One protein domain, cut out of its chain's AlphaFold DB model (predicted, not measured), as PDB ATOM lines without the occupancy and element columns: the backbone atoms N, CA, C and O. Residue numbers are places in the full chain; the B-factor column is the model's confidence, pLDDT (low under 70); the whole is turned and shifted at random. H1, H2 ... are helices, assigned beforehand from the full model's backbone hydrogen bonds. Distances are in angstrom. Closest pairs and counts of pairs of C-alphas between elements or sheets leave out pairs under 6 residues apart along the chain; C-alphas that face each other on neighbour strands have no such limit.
ATOM      1  N   ARG A   2     -14.047 -41.973   1.063       71.75
ATOM      2  CA  ARG A   2     -14.478 -40.571   1.290       71.75
ATOM      3  C   ARG A   2     -14.652 -39.709   0.022       71.75
ATOM      4  O   ARG A   2     -15.056 -38.565   0.144       71.75
ATOM      5  N   GLY A   3     -14.365 -40.242  -1.171       74.19
ATOM      6  CA  GLY A   3     -14.485 -39.518  -2.447       74.19
ATOM      7  C   GLY A   3     -13.334 -38.552  -2.754       74.19
ATOM      8  O   GLY A   3     -13.380 -37.852  -3.757       74.19
ATOM      9  N   GLU A   4     -12.298 -38.523  -1.916       83.69
ATOM     10  CA  GLU A   4     -11.117 -37.672  -2.086       83.69
ATOM     11  C   GLU A   4     -10.023 -38.391  -2.884       83.69
ATOM     12  O   GLU A   4      -9.869 -39.612  -2.780       83.69
ATOM     13  N   ILE A   5      -9.247 -37.630  -3.664       85.81
ATOM     14  CA  ILE A   5      -8.055 -38.147  -4.346       85.81
ATOM     15  C   ILE A   5      -7.047 -38.568  -3.277       85.81
ATOM     16  O   ILE A   5      -6.641 -37.764  -2.440       85.81
ATOM     17  N   TYR A   6      -6.648 -39.837  -3.311       83.81
ATOM     18  CA  TYR A   6      -5.670 -40.382  -2.383       83.81
ATOM     19  C   TYR A   6      -4.294 -39.757  -2.639       83.81
ATOM     20  O   TYR A   6      -3.748 -39.891  -3.733       83.81
ATOM     21  N   ASN A   7      -3.747 -39.061  -1.641       89.38
ATOM     22  CA  ASN A   7      -2.440 -38.416  -1.720       89.38
ATOM     23  C   ASN A   7      -1.586 -38.829  -0.517       89.38
ATOM     24  O   ASN A   7      -1.871 -38.447   0.615       89.38
ATOM     25  N   GLU A   8      -0.529 -39.595  -0.780       92.44
ATOM     26  CA  GLU A   8       0.454 -40.028   0.218       92.44
ATOM     27  C   GLU A   8       1.793 -39.297   0.090       92.44
ATOM     28  O   GLU A   8       2.764 -39.697   0.724       92.44
ATOM     29  N   GLY A   9       1.883 -38.235  -0.716       94.31
ATOM     30  CA  GLY A   9       3.152 -37.555  -0.988       94.31
ATOM     31  C   GLY A   9       3.859 -37.099   0.290       94.31
ATOM     32  O   GLY A   9       5.045 -37.361   0.473       94.31
ATOM     33  N   GLU A  10       3.114 -36.504   1.222       94.31
ATOM     34  CA  GLU A  10       3.656 -36.084   2.519       94.31
ATOM     35  C   GLU A  10       4.083 -37.279   3.387       94.31
ATOM     36  O   GLU A  10       5.138 -37.246   4.021       94.31
ATOM     37  N   TYR A  11       3.291 -38.355   3.396       94.69
ATOM     38  CA  TYR A  11       3.614 -39.568   4.146       94.69
ATOM     39  C   TYR A  11       4.888 -40.231   3.609       94.69
ATOM     40  O   TYR A  11       5.788 -40.562   4.381       94.69
ATOM     41  N   GLY A  12       5.005 -40.358   2.285       96.31
ATOM     42  CA  GLY A  12       6.194 -40.875   1.615       96.31
ATOM     43  C   GLY A  12       7.429 -40.014   1.881       96.31
ATOM     44  O   GLY A  12       8.477 -40.548   2.244       96.31
ATOM     45  N   ALA A  13       7.298 -38.686   1.795       95.38
ATOM     46  CA  ALA A  13       8.387 -37.761   2.102       95.38
ATOM     47  C   ALA A  13       8.876 -37.914   3.553       95.38
ATOM     48  O   ALA A  13      10.078 -38.038   3.789       95.38
ATOM     49  N   LYS A  14       7.958 -37.991   4.526       96.94
ATOM     50  CA  LYS A  14       8.293 -38.199   5.946       96.94
ATOM     51  C   LYS A  14       8.888 -39.586   6.213       96.94
ATOM     52  O   LYS A  14       9.834 -39.707   6.993       96.94
ATOM     53  N   SER A  15       8.390 -40.628   5.550       97.50
ATOM     54  CA  SER A  15       8.955 -41.981   5.637       97.50
ATOM     55  C   SER A  15      10.427 -41.995   5.199       97.50
ATOM     56  O   SER A  15      11.299 -42.429   5.952       97.50
ATOM     57  N   THR A  16      10.734 -41.398   4.043       95.88
ATOM     58  CA  THR A  16      12.115 -41.245   3.555       95.88
ATOM     59  C   THR A  16      12.960 -40.382   4.491       95.88
ATOM     60  O   THR A  16      14.092 -40.745   4.814       95.88
ATOM     61  N   PHE A  17      12.411 -39.270   4.986       96.56
ATOM     62  CA  PHE A  17      13.127 -38.404   5.922       96.56
ATOM     63  C   PHE A  17      13.484 -39.119   7.233       96.56
ATOM     64  O   PHE A  17      14.542 -38.867   7.801       96.56
ATOM     65  N   THR A  18      12.678 -40.088   7.676       97.06
ATOM     66  CA  THR A  18      13.003 -40.919   8.849       97.06
ATOM     67  C   THR A  18      14.291 -41.724   8.634       97.06
ATOM     68  O   THR A  18      15.115 -41.829   9.545       97.06
ATOM     69  N   ALA A  19      14.509 -42.256   7.426       96.69
ATOM     70  CA  ALA A  19      15.751 -42.948   7.086       96.69
ATOM     71  C   ALA A  19      16.955 -41.991   7.060       96.69
ATOM     72  O   ALA A  19      18.025 -42.340   7.565       96.69
ATOM     73  N   ILE A  20      16.769 -40.774   6.532       96.06
ATOM     74  CA  ILE A  20      17.794 -39.721   6.558       96.06
ATOM     75  C   ILE A  20      18.151 -39.381   8.009       96.06
ATOM     76  O   ILE A  20      19.314 -39.483   8.384       96.06
ATOM     77  N   LEU A  21      17.163 -39.097   8.860       96.69
ATOM     78  CA  LEU A  21      17.381 -38.798  10.277       96.69
ATOM     79  C   LEU A  21      18.185 -39.897  10.991       96.69
ATOM     80  O   LEU A  21      19.126 -39.596  11.729       96.69
ATOM     81  N   GLY A  22      17.856 -41.169  10.745       95.19
ATOM     82  CA  GLY A  22      18.594 -42.305  11.301       95.19
ATOM     83  C   GLY A  22      20.054 -42.364  10.835       95.19
ATOM     84  O   GLY A  22      20.954 -42.576  11.651       95.19
ATOM     85  N   ARG A  23      20.305 -42.127   9.539       93.38
ATOM     86  CA  ARG A  23      21.660 -42.031   8.968       93.38
ATOM     87  C   ARG A  23      22.461 -40.915   9.637       93.38
ATOM     88  O   ARG A  23      23.575 -41.162  10.098       93.38
ATOM     89  N   GLU A  24      21.890 -39.715   9.704       94.25
ATOM     90  CA  GLU A  24      22.533 -38.526  10.269       94.25
ATOM     91  C   GLU A  24      22.907 -38.730  11.743       94.25
ATOM     92  O   GLU A  24      24.040 -38.452  12.147       94.25
ATOM     93  N   ALA A  25      21.993 -39.291  12.542       93.50
ATOM     94  CA  ALA A  25      22.252 -39.620  13.941       93.50
ATOM     95  C   ALA A  25      23.347 -40.691  14.092       93.50
ATOM     96  O   ALA A  25      24.266 -40.528  14.896       93.50
ATOM     97  N   CYS A  26      23.298 -41.758  13.287       91.38
ATOM     98  CA  CYS A  26      24.263 -42.859  13.346       91.38
ATOM     99  C   CYS A  26      25.687 -42.409  12.980       91.38
ATOM    100  O   CYS A  26      26.640 -42.696  13.703       91.38
ATOM    101  N   TYR A  27      25.842 -41.668  11.880       89.06
ATOM    102  CA  TYR A  27      27.161 -41.261  11.388       89.06
ATOM    103  C   TYR A  27      27.788 -40.133  12.207       89.06
ATOM    104  O   TYR A  27      29.012 -40.088  12.357       89.06
ATOM    105  N   SER A  28      26.965 -39.242  12.763       90.94
ATOM    106  CA  SER A  28      27.452 -38.179  13.643       90.94
ATOM    107  C   SER A  28      27.682 -38.645  15.082       90.94
ATOM    108  O   SER A  28      28.498 -38.050  15.784       90.94
ATOM    109  N   GLY A  29      26.976 -39.689  15.531       90.31
ATOM    110  CA  GLY A  29      26.949 -40.103  16.934       90.31
ATOM    111  C   GLY A  29      26.278 -39.074  17.853       90.31
ATOM    112  O   GLY A  29      26.558 -39.053  19.051       90.31
ATOM    113  N   LYS A  30      25.441 -38.185  17.304       90.38
ATOM    114  CA  LYS A  30      24.791 -37.087  18.032       90.38
ATOM    115  C   LYS A  30      23.284 -37.297  18.129       90.38
ATOM    116  O   LYS A  30      22.673 -37.988  17.319       90.38
ATOM    117  N   ILE A  31      22.679 -36.634  19.112       94.25
ATOM    118  CA  ILE A  31      21.229 -36.450  19.148       94.25
ATOM    119  C   ILE A  31      20.872 -35.452  18.044       94.25
ATOM    120  O   ILE A  31      21.353 -34.322  18.061       94.25
ATOM    121  N   VAL A  32      20.033 -35.876  17.101       95.25
ATOM    122  CA  VAL A  32      19.565 -35.054  15.981       95.25
ATOM    123  C   VAL A  32      18.053 -34.900  16.099       95.25
ATOM    124  O   VAL A  32      17.335 -35.892  16.236       95.25
ATOM    125  N   ARG A  33      17.563 -33.657  16.095       97.06
ATOM    126  CA  ARG A  33      16.125 -33.364  16.170       97.06
ATOM    127  C   ARG A  33      15.532 -33.296  14.769       97.06
ATOM    128  O   ARG A  33      16.147 -32.736  13.870       97.06
ATOM    129  N   TRP A  34      14.320 -33.826  14.618       96.50
ATOM    130  CA  TRP A  34      13.606 -33.872  13.340       96.50
ATOM    131  C   TRP A  34      13.506 -32.496  12.673       96.50
ATOM    132  O   TRP A  34      13.988 -32.325  11.559       96.50
ATOM    133  N   ASP A  35      12.925 -31.519  13.374       96.44
ATOM    134  CA  ASP A  35      12.663 -30.185  12.816       96.44
ATOM    135  C   ASP A  35      13.962 -29.440  12.487       96.44
ATOM    136  O   ASP A  35      14.066 -28.785  11.456       96.44
ATOM    137  N   GLU A  36      14.981 -29.598  13.334       96.06
ATOM    138  CA  GLU A  36      16.290 -28.975  13.135       96.06
ATOM    139  C   GLU A  36      16.996 -29.532  11.899       96.06
ATOM    140  O   GLU A  36      17.550 -28.770  11.112       96.06
ATOM    141  N   LEU A  37      16.963 -30.853  11.707       95.69
ATOM    142  CA  LEU A  37      17.548 -31.474  10.526       95.69
ATOM    143  C   LEU A  37      16.758 -31.133   9.261       95.69
ATOM    144  O   LEU A  37      17.351 -30.984   8.200       95.69
ATOM    145  N   LEU A  38      15.436 -31.000   9.359       94.31
ATOM    146  CA  LEU A  38      14.607 -30.645   8.212       94.31
ATOM    147  C   LEU A  38      14.899 -29.216   7.734       94.31
ATOM    148  O   LEU A  38      14.875 -28.957   6.536       94.31
ATOM    149  N   GLU A  39      15.185 -28.303   8.665       94.31
ATOM    150  CA  GLU A  39      15.496 -26.903   8.368       94.31
ATOM    151  C   GLU A  39      16.969 -26.683   7.975       94.31
ATOM    152  O   GLU A  39      17.252 -25.884   7.084       94.31
ATOM    153  N   LYS A  40      17.909 -27.361   8.647       94.38
ATOM    154  CA  LYS A  40      19.358 -27.066   8.581       94.38
ATOM    155  C   LYS A  40      20.215 -28.221   8.066       94.38
ATOM    156  O   LYS A  40      21.446 -28.145   8.109       94.38
ATOM    157  N   GLY A  41      19.588 -29.322   7.668       92.81
ATOM    158  CA  GLY A  41      20.281 -30.481   7.122       92.81
ATOM    159  C   GLY A  41      20.997 -30.153   5.817       92.81
ATOM    160  O   GLY A  41      20.635 -29.224   5.096       92.81
ATOM    161  N   HIS A  42      22.031 -30.934   5.512       89.31
ATOM    162  CA  HIS A  42      22.734 -30.827   4.237       89.31
ATOM    163  C   HIS A  42      21.850 -31.284   3.078       89.31
ATOM    164  O   HIS A  42      21.136 -32.284   3.187       89.31
ATOM    165  N   ASP A  43      21.996 -30.622   1.933       88.81
ATOM    166  CA  ASP A  43      21.588 -31.210   0.662       88.81
ATOM    167  C   ASP A  43      22.522 -32.388   0.344       88.81
ATOM    168  O   ASP A  43      23.724 -32.221   0.123       88.81
ATOM    169  N   LEU A  44      21.970 -33.603   0.376       86.25
ATOM    170  CA  LEU A  44      22.725 -34.838   0.167       86.25
ATOM    171  C   LEU A  44      23.130 -35.055  -1.297       86.25
ATOM    172  O   LEU A  44      24.029 -35.859  -1.555       86.25
ATOM    173  N   ALA A  45      22.475 -34.377  -2.244       87.44
ATOM    174  CA  ALA A  45      22.782 -34.478  -3.666       87.44
ATOM    175  C   ALA A  45      22.626 -33.112  -4.358       87.44
ATOM    176  O   ALA A  45      21.710 -32.925  -5.163       87.44
ATOM    177  N   PRO A  46      23.547 -32.164  -4.093       88.06
ATOM    178  CA  PRO A  46      23.489 -30.841  -4.696       88.06
ATOM    179  C   PRO A  46      23.496 -30.933  -6.221       88.06
ATOM    180  O   PRO A  46      24.375 -31.576  -6.807       88.06
ATOM    181  N   GLY A  47      22.513 -30.289  -6.853       90.25
ATOM    182  CA  GLY A  47      22.378 -30.255  -8.311       90.25
ATOM    183  C   GLY A  47      22.030 -31.606  -8.941       90.25
ATOM    184  O   GLY A  47      22.438 -31.858 -10.074       90.25
ATOM    185  N   ILE A  48      21.309 -32.484  -8.230       90.62
ATOM    186  CA  ILE A  48      20.946 -33.829  -8.712       90.62
ATOM    187  C   ILE A  48      20.306 -33.839 -10.111       90.62
ATOM    188  O   ILE A  48      20.560 -34.759 -10.887       90.62
ATOM    189  N   ASP A  49      19.541 -32.805 -10.464       94.00
ATOM    190  CA  ASP A  49      18.882 -32.682 -11.771       94.00
ATOM    191  C   ASP A  49      19.874 -32.544 -12.942       94.00
ATOM    192  O   ASP A  49      19.534 -32.827 -14.091       94.00
ATOM    193  N   GLU A  50      21.118 -32.142 -12.665       94.00
ATOM    194  CA  GLU A  50      22.185 -31.983 -13.660       94.00
ATOM    195  C   GLU A  50      23.055 -33.243 -13.801       94.00
ATOM    196  O   GLU A  50      23.990 -33.288 -14.611       94.00
ATOM    197  N   TYR A  51      22.790 -34.287 -13.009       92.44
ATOM    198  CA  TYR A  51      23.628 -35.478 -13.006       92.44
ATOM    199  C   TYR A  51      23.445 -36.285 -14.291       92.44
ATOM    200  O   TYR A  51      22.347 -36.565 -14.767       92.44
ATOM    201  N   THR A  52      24.572 -36.726 -14.838       95.12
ATOM    202  CA  THR A  52      24.645 -37.600 -16.004       95.12
ATOM    203  C   THR A  52      25.503 -38.813 -15.673       95.12
ATOM    204  O   THR A  52      26.283 -38.803 -14.721       95.12
ATOM    205  N   LEU A  53      25.463 -39.841 -16.522       92.75
ATOM    206  CA  LEU A  53      26.364 -40.995 -16.399       92.75
ATOM    207  C   LEU A  53      27.857 -40.635 -16.537       92.75
ATOM    208  O   LEU A  53      28.713 -41.474 -16.271       92.75
ATOM    209  N   LYS A  54      28.173 -39.413 -16.982       95.25
ATOM    210  CA  LYS A  54      29.541 -38.893 -17.102       95.25
ATOM    211  C   LYS A  54      29.925 -37.961 -15.951       95.25
ATOM    212  O   LYS A  54      31.073 -37.525 -15.907       95.25
ATOM    213  N   SER A  55      28.989 -37.625 -15.064       93.50
ATOM    214  CA  SER A  55      29.250 -36.718 -13.950       93.50
ATOM    215  C   SER A  55      30.217 -37.357 -12.957       93.50
ATOM    216  O   SER A  55      30.147 -38.553 -12.671       93.50
ATOM    217  N   THR A  56      31.134 -36.548 -12.428       91.31
ATOM    218  CA  THR A  56      32.060 -36.987 -11.383       91.31
ATOM    219  C   THR A  56      31.268 -37.324 -10.117       91.31
ATOM    220  O   THR A  56      30.431 -36.520  -9.705       91.31
ATOM    221  N   PRO A  57      31.507 -38.481  -9.476       88.75
ATOM    222  CA  PRO A  57      30.817 -38.825  -8.241       88.75
ATOM    223  C   PRO A  57      31.212 -37.871  -7.097       88.75
ATOM    224  O   PRO A  57      32.347 -37.389  -7.080       88.75
ATOM    225  N   PRO A  58      30.342 -37.664  -6.087       83.69
ATOM    226  CA  PRO A  58      30.632 -36.791  -4.941       83.69
ATOM    227  C   PRO A  58      31.869 -37.203  -4.133       83.69
ATOM    228  O   PRO A  58      32.493 -36.380  -3.469       83.69
ATOM    229  N   VAL A  59      32.226 -38.490  -4.178       87.62
ATOM    230  CA  VAL A  59      33.410 -39.035  -3.516       87.62
ATOM    231  C   VAL A  59      34.332 -39.634  -4.571       87.62
ATOM    232  O   VAL A  59      33.986 -40.607  -5.242       87.62
ATOM    233  N   VAL A  60      35.531 -39.069  -4.683       91.81
ATOM    234  CA  VAL A  60      36.602 -39.535  -5.570       91.81
ATOM    235  C   VAL A  60      37.789 -40.040  -4.755       91.81
ATOM    236  O   VAL A  60      37.943 -39.707  -3.578       91.81
ATOM    237  N   ARG A  61      38.633 -40.864  -5.379       93.56
ATOM    238  CA  ARG A  61      39.895 -41.295  -4.770       93.56
ATOM    239  C   ARG A  61      40.850 -40.106  -4.602       93.56
ATOM    240  O   ARG A  61      40.881 -39.223  -5.458       93.56
ATOM    241  N   GLY A  62      41.643 -40.119  -3.537       90.00
ATOM    242  CA  GLY A  62      42.744 -39.185  -3.324       90.00
ATOM    243  C   GLY A  62      43.943 -39.461  -4.236       90.00
ATOM    244  O   GLY A  62      43.947 -40.404  -5.033       90.00
ATOM    245  N   GLU A  63      44.986 -38.641  -4.098       93.56
ATOM    246  CA  GLU A  63      46.242 -38.766  -4.861       93.56
ATOM    247  C   GLU A  63      46.965 -40.097  -4.607       93.56
ATOM    248  O   GLU A  63      47.608 -40.643  -5.499       93.56
ATOM    249  N   ASP A  64      46.797 -40.664  -3.413       93.88
ATOM    250  CA  ASP A  64      47.312 -41.978  -3.018       93.88
ATOM    251  C   ASP A  64      46.496 -43.155  -3.592       93.88
ATOM    252  O   ASP A  64      46.779 -44.321  -3.304       93.88
ATOM    253  N   GLY A  65      45.467 -42.856  -4.390       93.06
ATOM    254  CA  GLY A  65      44.569 -43.825  -5.005       93.06
ATOM    255  C   GLY A  65      43.504 -44.395  -4.066       93.06
ATOM    256  O   GLY A  65      42.743 -45.263  -4.499       93.06
ATOM    257  N   LYS A  66      43.410 -43.929  -2.812       93.56
ATOM    258  CA  LYS A  66      42.463 -44.450  -1.814       93.56
ATOM    259  C   LYS A  66      41.225 -43.569  -1.688       93.56
ATOM    260  O   LYS A  66      41.262 -42.367  -1.922       93.56
TER     261      LYS A  66
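AT A GLANCE: This is residues 2 to 66 of the 79 residues of the protein "Dehydrogenase" of Rhodopirellula sallentina SM41 (UniProt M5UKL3). A straight helix, H1, has a free tail before it; after it the chain folds back to set a short helix, H2, crosswise near its side, then leaves in a long winding tail. The two tails make most of the length, and residues 2 to 16, 47 to 57 and 59 to 66 stick out. The printed part has 65 residues with two named helices, H1 then H2, and no named strand; the class is all helix, with 27 of the 65 residues in named elements, under half. It is extended, with a radius of gyration of the C-alphas of 17.1 A, and its flat outline spans 61 by 34 by 17 A.

IN THESE COORDINATES: The printed part begins at Arg 2, C-alpha (-14.478, -40.571, 1.290). H1, residues 9 to 28, runs 28.4 A from C-alpha 9 at (3.152, -37.555, -0.988) to C-alpha 28 at (27.452, -38.179, 13.643). H2, residues 34 to 40, measures 10.1 A and ends with C-alpha 40 at (19.358, -27.066, 8.581). Residues 41 to 66 hold no named element.

HOW THE PARTS SIT: H1 and H2 are close but not clearly touching, with 2 pairs of C-alphas within 8 A. Their closest C-alphas are those of Leu 21 and Trp 34, 6.9 A apart. Their lines are about perpendicular, at 81 degrees. In H2 every O i to N i+4 pair is within hydrogen-bond range; in H1 15 of 16 are.

THE WHOLE: The C-alphas of Arg 2 and Asp 64, the two farthest apart, are 62.0 A apart. The link from H1 to H2, 5 residues, is tight. The printed part has no cut. Its mean pLDDT is 92.1, and no printed residue is under 70.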